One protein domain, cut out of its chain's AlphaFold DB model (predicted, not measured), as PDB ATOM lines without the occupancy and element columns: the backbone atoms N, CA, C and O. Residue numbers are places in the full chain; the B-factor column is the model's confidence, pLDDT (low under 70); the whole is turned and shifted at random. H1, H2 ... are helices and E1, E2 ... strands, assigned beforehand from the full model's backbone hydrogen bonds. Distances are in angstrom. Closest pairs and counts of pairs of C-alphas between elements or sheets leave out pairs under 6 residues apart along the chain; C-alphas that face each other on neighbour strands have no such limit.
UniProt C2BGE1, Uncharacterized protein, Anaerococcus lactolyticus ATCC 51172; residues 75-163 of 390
ATOM      1  N   ASP A  75     137.115 172.957 232.222       68.81
ATOM      2  CA  ASP A  75     137.635 174.202 232.791       68.81
ATOM      3  C   ASP A  75     138.374 175.058 231.756       68.81
ATOM      4  O   ASP A  75     138.145 176.268 231.688       68.81
ATOM      5  N   VAL A  76     139.194 174.456 230.884       66.56
ATOM      6  CA  VAL A  76     139.814 175.171 229.753       66.56
ATOM      7  C   VAL A  76     138.741 175.698 228.796       66.56
ATOM      8  O   VAL A  76     138.783 176.867 228.420       66.56
ATOM      9  N   SER A  77     137.726 174.895 228.458       76.00
ATOM     10  CA  SER A  77     136.641 175.329 227.565       76.00
ATOM     11  C   SER A  77     135.787 176.459 228.158       76.00
ATOM     12  O   SER A  77     135.359 177.367 227.439       76.00
ATOM     13  N   LYS A  78     135.580 176.439 229.479       81.69
ATOM     14  CA  LYS A  78     134.851 177.465 230.223       81.69
ATOM     15  C   LYS A  78     135.656 178.755 230.309       81.69
ATOM     16  O   LYS A  78     135.117 179.824 230.036       81.69
ATOM     17  N   LYS A  79     136.955 178.657 230.596       85.19
ATOM     18  CA  LYS A  79     137.877 179.797 230.607       85.19
ATOM     19  C   LYS A  79     137.988 180.455 229.228       85.19
ATOM     20  O   LYS A  79     137.904 181.678 229.129       85.19
ATOM     21  N   ASP A  80     138.081 179.657 228.165       89.75
ATOM     22  CA  ASP A  80     138.080 180.140 226.778       89.75
ATOM     23  C   ASP A  80     136.771 180.861 226.423       89.75
ATOM     24  O   ASP A  80     136.764 181.854 225.688       89.75
ATOM     25  N   PHE A  81     135.640 180.359 226.921       92.75
ATOM     26  CA  PHE A  81     134.343 180.997 226.733       92.75
ATOM     27  C   PHE A  81     134.254 182.331 227.488       92.75
ATOM     28  O   PHE A  81     133.873 183.342 226.896       92.75
ATOM     29  N   GLU A  82     134.664 182.370 228.755       93.62
ATOM     30  CA  GLU A  82     134.694 183.590 229.571       93.62
ATOM     31  C   GLU A  82     135.590 184.675 228.953       93.62
ATOM     32  O   GLU A  82     135.193 185.844 228.888       93.62
ATOM     33  N   GLU A  83     136.756 184.305 228.409       95.31
ATOM     34  CA  GLU A  83     137.639 185.237 227.699       95.31
ATOM     35  C   GLU A  83     136.972 185.810 226.436       95.31
ATOM     36  O   GLU A  83     137.013 187.024 226.195       95.31
ATOM     37  N   LYS A  84     136.293 184.966 225.644       96.25
ATOM     38  CA  LYS A  84     135.526 185.419 224.470       96.25
ATOM     39  C   LYS A  84     134.406 186.374 224.863       96.25
ATOM     40  O   LYS A  84     134.240 187.405 224.211       96.25
ATOM     41  N   VAL A  85     133.676 186.081 225.941       97.44
ATOM     42  CA  VAL A  85     132.630 186.965 226.474       97.44
ATOM     43  C   VAL A  85     133.218 188.306 226.905       97.44
ATOM     44  O   VAL A  85     132.690 189.352 226.519       97.44
ATOM     45  N   ALA A  86     134.326 188.307 227.648       96.81
ATOM     46  CA  ALA A  86     134.988 189.535 228.085       96.81
ATOM     47  C   ALA A  86     135.428 190.398 226.892       96.81
ATOM     48  O   ALA A  86     135.168 191.606 226.859       96.81
ATOM     49  N   LYS A  87     136.020 189.774 225.868       97.25
ATOM     50  CA  LYS A  87     136.415 190.449 224.628       97.25
ATOM     51  C   LYS A  87     135.214 191.006 223.862       97.25
ATOM     52  O   LYS A  87     135.229 192.175 223.480       97.25
ATOM     53  N   ALA A  88     134.157 190.214 223.684       97.81
ATOM     54  CA  ALA A  88     132.940 190.649 223.004       97.81
ATOM     55  C   ALA A  88     132.263 191.819 223.738       97.81
ATOM     56  O   ALA A  88     131.815 192.768 223.093       97.81
ATOM     57  N   LYS A  89     132.245 191.806 225.080       98.12
ATOM     58  CA  LYS A  89     131.772 192.937 225.897       98.12
ATOM     59  C   LYS A  89     132.628 194.183 225.687       98.12
ATOM     60  O   LYS A  89     132.074 195.262 225.490       98.12
ATOM     61  N   ALA A  90     133.953 194.052 225.693       98.12
ATOM     62  CA  ALA A  90     134.857 195.178 225.471       98.12
ATOM     63  C   ALA A  90     134.665 195.806 224.078       98.12
ATOM     64  O   ALA A  90     134.534 197.028 223.962       98.12
ATOM     65  N   ASP A  91     134.575 194.978 223.035       97.81
ATOM     66  CA  ASP A  91     134.356 195.426 221.657       97.81
ATOM     67  C   ASP A  91     132.975 196.076 221.479       97.81
ATOM     68  O   ASP A  91     132.864 197.148 220.875       97.81
ATOM     69  N   LEU A  92     131.922 195.474 222.043       98.31
ATOM     70  CA  LEU A  92     130.568 196.025 222.008       98.31
ATOM     71  C   LEU A  92     130.475 197.355 222.761       98.31
ATOM     72  O   LEU A  92     129.888 198.306 222.243       98.31
ATOM     73  N   LYS A  93     131.099 197.452 223.940       98.38
ATOM     74  CA  LYS A  93     131.157 198.692 224.722       98.38
ATOM     75  C   LYS A  93     131.866 199.790 223.943       98.38
ATOM     76  O   LYS A  93     131.301 200.862 223.769       98.38
ATOM     77  N   LYS A  94     133.057 199.511 223.408       98.25
ATOM     78  CA  LYS A  94     133.809 200.467 222.584       98.25
ATOM     79  C   LYS A  94     132.987 200.954 221.389       98.25
ATOM     80  O   LYS A  94     133.005 202.137 221.060       98.25
ATOM     81  N   TYR A  95     132.259 200.047 220.740       98.25
ATOM     82  CA  TYR A  95     131.405 200.392 219.613       98.25
ATOM     83  C   TYR A  95     130.240 201.303 220.026       98.25
ATOM     84  O   TYR A  95     130.028 202.334 219.384       98.25
ATOM     85  N   LEU A  96     129.527 200.971 221.106       97.94
ATOM     86  CA  LEU A  96     128.428 201.787 221.629       97.94
ATOM     87  C   LEU A  96     128.900 203.151 222.149       97.94
ATOM     88  O   LEU A  96     128.247 204.152 221.871       97.94
ATOM     89  N   ASP A  97     130.060 203.223 222.805       97.75
ATOM     90  CA  ASP A  97     130.661 204.485 223.264       97.75
ATOM     91  C   ASP A  97     130.983 205.434 222.092       97.75
ATOM     92  O   ASP A  97     130.977 206.654 222.243       97.75
ATOM     93  N   SER A  98     131.247 204.888 220.899       97.12
ATOM     94  CA  SER A  98     131.505 205.673 219.684       97.12
ATOM     95  C   SER A  98     130.236 206.155 218.965       97.12
ATOM     96  O   SER A  98     130.342 206.860 217.951       97.12
ATOM     97  N   MET A  99     129.054 205.735 219.432       97.12
ATOM     98  CA  MET A  99     127.792 205.919 218.729       97.12
ATOM     99  C   MET A  99     127.197 207.316 218.964       97.12
ATOM    100  O   MET A  99     126.977 207.745 220.092       97.12
ATOM    101  N   ASP A 100     126.859 208.016 217.883       96.19
ATOM    102  CA  ASP A 100     126.037 209.223 217.919       96.19
ATOM    103  C   ASP A 100     124.562 208.836 217.756       96.19
ATOM    104  O   ASP A 100     123.995 208.908 216.664       96.19
ATOM    105  N   GLU A 101     123.918 208.409 218.843       95.50
ATOM    106  CA  GLU A 101     122.504 208.000 218.825       95.50
ATOM    107  C   GLU A 101     121.571 209.116 218.325       95.50
ATOM    108  O   GLU A 101     120.545 208.843 217.702       95.50
ATOM    109  N   LYS A 102     121.945 210.390 218.526       94.81
ATOM    110  CA  LYS A 102     121.151 211.544 218.074       94.81
ATOM    111  C   LYS A 102     121.093 211.634 216.550       94.81
ATOM    112  O   LYS A 102     120.129 212.178 216.011       94.81
ATOM    113  N   SER A 103     122.083 211.079 215.847       94.81
ATOM    114  CA  SER A 103     122.080 211.010 214.383       94.81
ATOM    115  C   SER A 103     120.881 210.223 213.834       94.81
ATOM    116  O   SER A 103     120.383 210.564 212.761       94.81
ATOM    117  N   VAL A 104     120.357 209.246 214.591       96.94
ATOM    118  CA  VAL A 104     119.208 208.400 214.207       96.94
ATOM    119  C   VAL A 104     117.905 209.200 214.105       96.94
ATOM    120  O   VAL A 104     116.986 208.856 213.360       96.94
ATOM    121  N   ASP A 105     117.799 210.286 214.868       96.56
ATOM    122  CA  ASP A 105     116.624 211.153 214.871       96.56
ATOM    123  C   ASP A 105     116.744 212.354 213.935       96.56
ATOM    124  O   ASP A 105     115.815 213.157 213.844       96.56
ATOM    125  N   ASN A 106     117.847 212.463 213.193       95.94
ATOM    126  CA  ASN A 106     118.050 213.580 212.293       95.94
ATOM    127  C   ASN A 106     117.068 213.512 211.100       95.94
ATOM    128  O   ASN A 106     117.074 212.528 210.358       95.94
ATOM    129  N   PRO A 107     116.255 214.559 210.855       95.69
ATOM    130  CA  PRO A 107     115.245 214.560 209.791       95.69
ATOM    131  C   PRO A 107     115.839 214.578 208.377       95.69
ATOM    132  O   PRO A 107     115.110 214.446 207.402       95.69
ATOM    133  N   ALA A 108     117.150 214.784 208.246       96.19
ATOM    134  CA  ALA A 108     117.859 214.695 206.981       96.19
ATOM    135  C   ALA A 108     118.320 213.261 206.647       96.19
ATOM    136  O   ALA A 108     119.049 213.090 205.673       96.19
ATOM    137  N   ILE A 109     117.936 212.251 207.436       97.56
ATOM    138  CA  ILE A 109     118.136 210.833 207.118       97.56
ATOM    139  C   ILE A 109     116.793 210.216 206.723       97.56
ATOM    140  O   ILE A 109     115.852 210.179 207.517       97.56
ATOM    141  N   ASP A 110     116.723 209.713 205.496       96.25
ATOM    142  CA  ASP A 110     115.565 209.017 204.951       96.25
ATOM    143  C   ASP A 110     115.709 207.513 205.222       96.25
ATOM    144  O   ASP A 110     116.686 206.897 204.794       96.25
ATOM    145  N   TYR A 111     114.745 206.917 205.926       97.38
ATOM    146  CA  TYR A 111     114.756 205.500 206.312       97.38
ATOM    147  C   TYR A 111     113.798 204.673 205.455       97.38
ATOM    148  O   TYR A 111     112.657 205.072 205.221       97.38
ATOM    149  N   GLU A 112     114.231 203.483 205.048       96.69
ATOM    150  CA  GLU A 112     113.360 202.495 204.418       96.69
ATOM    151  C   GLU A 112     112.535 201.748 205.479       96.69
ATOM    152  O   GLU A 112     113.065 201.205 206.450       96.69
ATOM    153  N   GLY A 113     111.213 201.700 205.298       95.62
ATOM    154  CA  GLY A 113     110.312 200.928 206.158       95.62
ATOM    155  C   GLY A 113     110.465 201.242 207.654       95.62
ATOM    156  O   GLY A 113     110.339 202.388 208.076       95.62
ATOM    157  N   GLN A 114     110.712 200.202 208.458       96.50
ATOM    158  CA  GLN A 114     110.833 200.289 209.921       96.50
ATOM    159  C   GLN A 114     112.285 200.448 210.411       96.50
ATOM    160  O   GLN A 114     112.524 200.419 211.619       96.50
ATOM    161  N   THR A 115     113.261 200.654 209.516       97.69
ATOM    162  CA  THR A 115     114.694 200.641 209.862       97.69
ATOM    163  C   THR A 115     115.056 201.602 210.998       97.69
ATOM    164  O   THR A 115     115.874 201.260 211.849       97.69
ATOM    165  N   LYS A 116     114.419 202.776 211.092       97.81
ATOM    166  CA  LYS A 116     114.653 203.703 212.213       97.81
ATOM    167  C   LYS A 116     114.313 203.079 213.574       97.81
ATOM    168  O   LYS A 116     115.076 203.225 214.527       97.81
ATOM    169  N   ALA A 117     113.171 202.399 213.674       97.94
ATOM    170  CA  ALA A 117     112.740 201.737 214.903       97.94
ATOM    171  C   ALA A 117     113.618 200.517 215.219       97.94
ATOM    172  O   ALA A 117     113.980 200.310 216.375       97.94
ATOM    173  N   GLU A 118     114.019 199.759 214.194       98.19
ATOM    174  CA  GLU A 118     114.939 198.623 214.326       98.19
ATOM    175  C   GLU A 118     116.301 199.051 214.879       98.19
ATOM    176  O   GLU A 118     116.796 198.421 215.808       98.19
ATOM    177  N   ILE A 119     116.870 200.160 214.390       98.06
ATOM    178  CA  ILE A 119     118.117 200.721 214.933       98.06
ATOM    179  C   ILE A 119     117.956 201.010 216.428       98.06
ATOM    180  O   ILE A 119     118.770 200.555 217.226       98.06
ATOM    181  N   LYS A 120     116.893 201.720 216.830       98.06
ATOM    182  CA  LYS A 120     116.659 202.060 218.246       98.06
ATOM    183  C   LYS A 120     116.489 200.820 219.122       98.06
ATOM    184  O   LYS A 120     117.066 200.757 220.205       98.06
ATOM    185  N   LYS A 121     115.746 199.820 218.639       98.38
ATOM    186  CA  LYS A 121     115.576 198.537 219.330       98.38
ATOM    187  C   LYS A 121     116.912 197.811 219.494       98.38
ATOM    188  O   LYS A 121     117.208 197.326 220.579       98.38
ATOM    189  N   SER A 122     117.734 197.779 218.449       98.25
ATOM    190  CA  SER A 122     119.043 197.125 218.475       98.25
ATOM    191  C   SER A 122     120.051 197.852 219.368       98.25
ATOM    192  O   SER A 122     120.879 197.198 219.990       98.25
ATOM    193  N   ILE A 123     119.961 199.181 219.505       98.25
ATOM    194  CA  ILE A 123     120.755 199.942 220.488       98.25
ATOM    195  C   ILE A 123     120.361 199.543 221.911       98.25
ATOM    196  O   ILE A 123     121.236 199.272 222.731       98.25
ATOM    197  N   ALA A 124     119.058 199.479 222.207       98.31
ATOM    198  CA  ALA A 124     118.575 199.041 223.515       98.31
ATOM    199  C   ALA A 124     119.037 197.609 223.823       98.31
ATOM    200  O   ALA A 124     119.650 197.372 224.860       98.31
ATOM    201  N   ARG A 125     118.866 196.689 222.866       98.25
ATOM    202  CA  ARG A 125     119.313 195.299 222.991       98.25
ATOM    203  C   ARG A 125     120.822 195.175 223.210       98.25
ATOM    204  O   ARG A 125     121.263 194.395 224.044       98.25
ATOM    205  N   ALA A 126     121.624 195.970 222.504       98.31
ATOM    206  CA  ALA A 126     123.071 195.999 222.693       98.31
ATOM    207  C   ALA A 126     123.466 196.452 224.111       98.31
ATOM    208  O   ALA A 126     124.388 195.894 224.702       98.31
ATOM    209  N   LYS A 127     122.754 197.435 224.677       98.44
ATOM    210  CA  LYS A 127     122.964 197.892 226.061       98.44
ATOM    211  C   LYS A 127     122.548 196.831 227.084       98.44
ATOM    212  O   LYS A 127     123.262 196.642 228.063       98.44
ATOM    213  N   GLU A 128     121.452 196.113 226.838       98.31
ATOM    214  CA  GLU A 128     121.031 194.973 227.666       98.31
ATOM    215  C   GLU A 128     122.099 193.874 227.690       98.31
ATOM    216  O   GLU A 128     122.495 193.438 228.765       98.31
ATOM    217  N   LEU A 129     122.625 193.478 226.525       98.12
ATOM    218  CA  LEU A 129     123.686 192.468 226.422       98.12
ATOM    219  C   LEU A 129     124.971 192.873 227.160       98.12
ATOM    220  O   LEU A 129     125.668 192.019 227.700       98.12
ATOM    221  N   LEU A 130     125.303 194.167 227.194       97.56
ATOM    222  CA  LEU A 130     126.447 194.653 227.970       97.56
ATOM    223  C   LEU A 130     126.229 194.548 229.481       97.56
ATOM    224  O   LEU A 130     127.178 194.238 230.204       97.56
ATOM    225  N   ALA A 131     125.009 194.827 229.944       97.62
ATOM    226  CA  ALA A 131     124.646 194.788 231.357       97.62
ATOM    227  C   ALA A 131     124.401 193.362 231.881       97.62
ATOM    228  O   ALA A 131     124.433 193.146 233.086       97.62
ATOM    229  N   ASP A 132     124.156 192.397 230.993       96.50
ATOM    230  CA  ASP A 132     123.852 191.015 231.354       96.50
ATOM    231  C   ASP A 132     125.084 190.290 231.920       96.50
ATOM    232  O   ASP A 132     126.106 190.137 231.247       96.50
ATOM    233  N   GLU A 133     125.000 189.838 233.169       94.38
ATOM    234  CA  GLU A 133     126.065 189.093 233.852       94.38
ATOM    235  C   GLU A 133     126.157 187.631 233.385       94.38
ATOM    236  O   GLU A 133     127.214 187.017 233.517       94.38
ATOM    237  N   SER A 134     125.093 187.085 232.781       93.81
ATOM    238  CA  SER A 134     124.992 185.681 232.374       93.81
ATOM    239  C   SER A 134     124.855 185.547 230.853       93.81
ATOM    240  O   SER A 134     123.760 185.475 230.278       93.81
ATOM    241  N   ILE A 135     126.009 185.513 230.184       96.31
ATOM    242  CA  ILE A 135     126.107 185.369 228.728       96.31
ATOM    243  C   ILE A 135     126.205 183.891 228.360       96.31
ATOM    244  O   ILE A 135     127.174 183.226 228.710       96.31
ATOM    245  N   ASP A 136     125.213 183.393 227.627       95.31
ATOM    246  CA  ASP A 136     125.266 182.089 226.967       95.31
ATOM    247  C   ASP A 136     125.878 182.204 225.556       95.31
ATOM    248  O   ASP A 136     126.146 183.299 225.049       95.31
ATOM    249  N   GLN A 137     126.098 181.066 224.895       95.06
ATOM    250  CA  GLN A 137     126.682 181.020 223.552       95.06
ATOM    251  C   GLN A 137     125.861 181.803 222.510       95.06
ATOM    252  O   GLN A 137     126.437 182.443 221.629       95.06
ATOM    253  N   ALA A 138     124.529 181.800 222.607       96.75
ATOM    254  CA  ALA A 138     123.671 182.502 221.655       96.75
ATOM    255  C   ALA A 138     123.776 184.027 221.820       96.75
ATOM    256  O   ALA A 138     123.880 184.756 220.830       96.75
ATOM    257  N   LYS A 139     123.810 184.511 223.067       97.81
ATOM    258  CA  LYS A 139     124.049 185.921 223.397       97.81
ATOM    259  C   LYS A 139     125.451 186.358 222.985       97.81
ATOM    260  O   LYS A 139     125.590 187.439 222.419       97.81
ATOM    261  N   LEU A 140     126.472 185.524 223.197       97.62
ATOM    262  CA  LEU A 140     127.833 185.803 222.728       97.62
ATOM    263  C   LEU A 140     127.856 186.019 221.206       97.62
ATOM    264  O   LEU A 140     128.362 187.033 220.727       97.62
ATOM    265  N   GLU A 141     127.242 185.118 220.438       96.88
ATOM    266  CA  GLU A 141     127.148 185.273 218.984       96.88
ATOM    267  C   GLU A 141     126.363 186.520 218.554       96.88
ATOM    268  O   GLU A 141     126.685 187.134 217.531       96.88
ATOM    269  N   GLU A 142     125.308 186.885 219.290       97.56
ATOM    270  CA  GLU A 142     124.554 188.121 219.068       97.56
ATOM    271  C   GLU A 142     125.466 189.341 219.259       97.56
ATOM    272  O   GLU A 142     125.563 190.186 218.365       97.56
ATOM    273  N   MET A 143     126.208 189.389 220.370       97.81
ATOM    274  CA  MET A 143     127.157 190.458 220.682       97.81
ATOM    275  C   MET A 143     128.224 190.614 219.601       97.81
ATOM    276  O   MET A 143     128.458 191.721 219.124       97.81
ATOM    277  N   GLU A 144     128.831 189.518 219.143       96.44
ATOM    278  CA  GLU A 144     129.880 189.553 218.118       96.44
ATOM    279  C   GLU A 144     129.381 190.027 216.741       96.44
ATOM    280  O   GLU A 144     130.180 190.453 215.893       96.44
ATOM    281  N   LYS A 145     128.074 189.938 216.464       96.75
ATOM    282  CA  LYS A 145     127.461 190.403 215.206       96.75
ATOM    283  C   LYS A 145     127.172 191.907 215.214       96.75
ATOM    284  O   LYS A 145     127.020 192.480 214.133       96.75
ATOM    285  N   ILE A 146     127.112 192.552 216.380       97.69
ATOM    286  CA  ILE A 146     126.710 193.960 216.497       97.69
ATOM    287  C   ILE A 146     127.797 194.935 216.000       97.69
ATOM    288  O   ILE A 146     127.487 195.722 215.095       97.69
ATOM    289  N   PRO A 147     129.045 194.913 216.521       97.38
ATOM    290  CA  PRO A 147     130.067 195.884 216.153       97.38
ATOM    291  C   PRO A 147     130.455 195.837 214.677       97.38
ATOM    292  O   PRO A 147     130.416 194.798 214.011       97.38
ATOM    293  N   PHE A 148     130.908 196.984 214.174       97.12
ATOM    294  CA  PHE A 148     131.510 197.058 212.852       97.12
ATOM    295  C   PHE A 148     132.815 196.260 212.794       97.12
ATOM    296  O   PHE A 148     133.731 196.481 213.585       97.12
ATOM    297  N   LYS A 149     132.942 195.398 211.783       94.69
ATOM    298  CA  LYS A 149     134.163 194.637 211.510       94.69
ATOM    299  C   LYS A 149     134.466 194.551 210.023       94.69
ATOM    300  O   LYS A 149     133.570 194.582 209.177       94.69
ATOM    301  N   LYS A 150     135.751 194.426 209.695       93.00
ATOM    302  CA  LYS A 150     136.227 194.187 208.331       93.00
ATOM    303  C   LYS A 150     136.864 192.803 208.278       93.00
ATOM    304  O   LYS A 150     137.927 192.606 208.849       93.00
ATOM    305  N   ILE A 151     136.207 191.867 207.600       89.12
ATOM    306  CA  ILE A 151     136.666 190.481 207.435       89.12
ATOM    307  C   ILE A 151     136.866 190.253 205.938       89.12
ATOM    308  O   ILE A 151     135.935 190.485 205.166       89.12
ATOM    309  N   ASP A 152     138.078 189.885 205.522       88.88
ATOM    310  CA  ASP A 152     138.448 189.661 204.112       88.88
ATOM    311  C   ASP A 152     138.070 190.831 203.192       88.88
ATOM    312  O   ASP A 152     137.476 190.682 202.123       88.88
ATOM    313  N   GLY A 153     138.312 192.056 203.662       84.56
ATOM    314  CA  GLY A 153     137.947 193.269 202.930       84.56
ATOM    315  C   GLY A 153     136.458 193.637 202.981       84.56
ATOM    316  O   GLY A 153     136.113 194.775 202.651       84.56
ATOM    317  N   LYS A 154     135.577 192.741 203.445       88.38
ATOM    318  CA  LYS A 154     134.128 192.958 203.538       88.38
ATOM    319  C   LYS A 154     133.760 193.601 204.870       88.38
ATOM    320  O   LYS A 154     134.121 193.117 205.940       88.38
ATOM    321  N   LYS A 155     133.007 194.698 204.793       92.25
ATOM    322  CA  LYS A 155     132.421 195.378 205.954       92.25
ATOM    323  C   LYS A 155     131.215 194.576 206.449       92.25
ATOM    324  O   LYS A 155     130.350 194.264 205.637       92.25
ATOM    325  N   LYS A 156     131.163 194.272 207.743       93.44
ATOM    326  CA  LYS A 156     130.071 193.564 208.425       93.44
ATOM    327  C   LYS A 156     129.704 194.289 209.724       93.44
ATOM    328  O   LYS A 156     130.501 195.084 210.220       93.44
ATOM    329  N   GLY A 157     128.529 193.982 210.262       96.19
ATOM    330  CA  GLY A 157     128.034 194.480 211.546       96.19
ATOM    331  C   GLY A 157     126.547 194.805 211.454       96.19
ATOM    332  O   GLY A 157     126.097 195.305 210.424       96.19
ATOM    333  N   LEU A 158     125.790 194.559 212.520       97.50
ATOM    334  CA  LEU A 158     124.334 194.734 212.526       97.50
ATOM    335  C   LEU A 158     123.915 196.138 212.065       97.50
ATOM    336  O   LEU A 158     123.083 196.304 211.173       97.50
ATOM    337  N   PHE A 159     124.544 197.170 212.625       97.69
ATOM    338  CA  PHE A 159     124.218 198.549 212.270       97.69
ATOM    339  C   PHE A 159     124.691 198.941 210.872       97.69
ATOM    340  O   PHE A 159     124.086 199.819 210.263       97.69
ATOM    341  N   ARG A 160     125.713 198.273 210.317       95.81
ATOM    342  CA  ARG A 160     126.123 198.483 208.921       95.81
ATOM    343  C   ARG A 160     125.009 198.078 207.957       95.81
ATOM    344  O   ARG A 160     124.785 198.790 206.979       95.81
ATOM    345  N   ASP A 161     124.315 196.984 208.249       95.12
ATOM    346  CA  ASP A 161     123.202 196.511 207.425       95.12
ATOM    347  C   ASP A 161     122.009 197.475 207.505       95.12
ATOM    348  O   ASP A 161     121.353 197.744 206.498       95.12
ATOM    349  N   TYR A 162     121.770 198.083 208.673       96.75
ATOM    350  CA  TYR A 162     120.771 199.145 208.801       96.75
ATOM    351  C   TYR A 162     121.151 200.415 208.042       96.75
ATOM    352  O   TYR A 162     120.287 201.004 207.394       96.75
ATOM    353  N   THR A 163     122.419 200.849 208.062       95.50
ATOM    354  CA  THR A 163     122.791 202.086 207.352       95.50
ATOM    355  C   THR A 163     122.747 201.967 205.829       95.50
ATOM    356  O   THR A 163     122.771 202.986 205.147       95.50
TER     357      THR A 163
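Overview. This is residues 75 to 163 of the 390 residues of an uncharacterized protein of Anaerococcus lactolyticus ATCC 51172 (UniProt C2BGE1). Two long helices, H1 and H3, pack on each other at a slant through part of their lengths, and the shorter H4 packs on both; H2 and E1 lie on the turn between H1 and H3, and H5 packs on the first residues of H3. Residues 75 to 80 of H1 stick out, and so do residues 150 to 155 of the small E2-E3 hairpin. The 89 printed residues, mostly helix by class, hold H1, H2, E1, H3, H4, E2, E3 and H5 in that order, with E2 and E3 an antiparallel sheet. The whole is only just compact, close to loose, with a radius of gyration of the C-alphas of 14.6 A and spans of 52 by 31 by 22 A.

Along the chain. Strands E2, residues 149 to 151, and E3, 154 to 156, precede H5, 158 to 163, which ends at C-alpha 163 (122.791, 202.086, 207.352). H1, residues 75 to 97, begins at C-alpha 75 (137.635, 174.202, 232.791) and is 32.5 A long. H2 is 101 to 105, E1 109 to 111, H3 115 to 131 at 24.4 A, and H4 137 to 145 at 12.6 A.

Arrangement. In the hairpin, N 149 and O 156 are 2.9 A apart, within hydrogen-bond range. H3, the hub, touches H1, opposite ways at a steep tilt of 47 degrees, closest at the C-alphas of Lys 89 and Leu 130, 6.0 A. H1 and H4 touch at Ala 88 and Glu 144, their closest C-alphas, 5.9 A apart. H3 and H5 only just touch, with 3 pairs of C-alphas within 8 A, the closest Thr 115 and Tyr 162 at 6.3 A. H1, H3, H4 and H5 have every O i to N i+4 pair within hydrogen-bond range; H2 has 0 of 1, but 2 of 2 O i to N i+3 pairs.

Size, cuts and confidence. The C-alphas of Asp 75 and Ala 108 are the two farthest apart, 51.9 A. The printed part has no cut, its links are tight, and pLDDT is under 70 at residues 75 to 76.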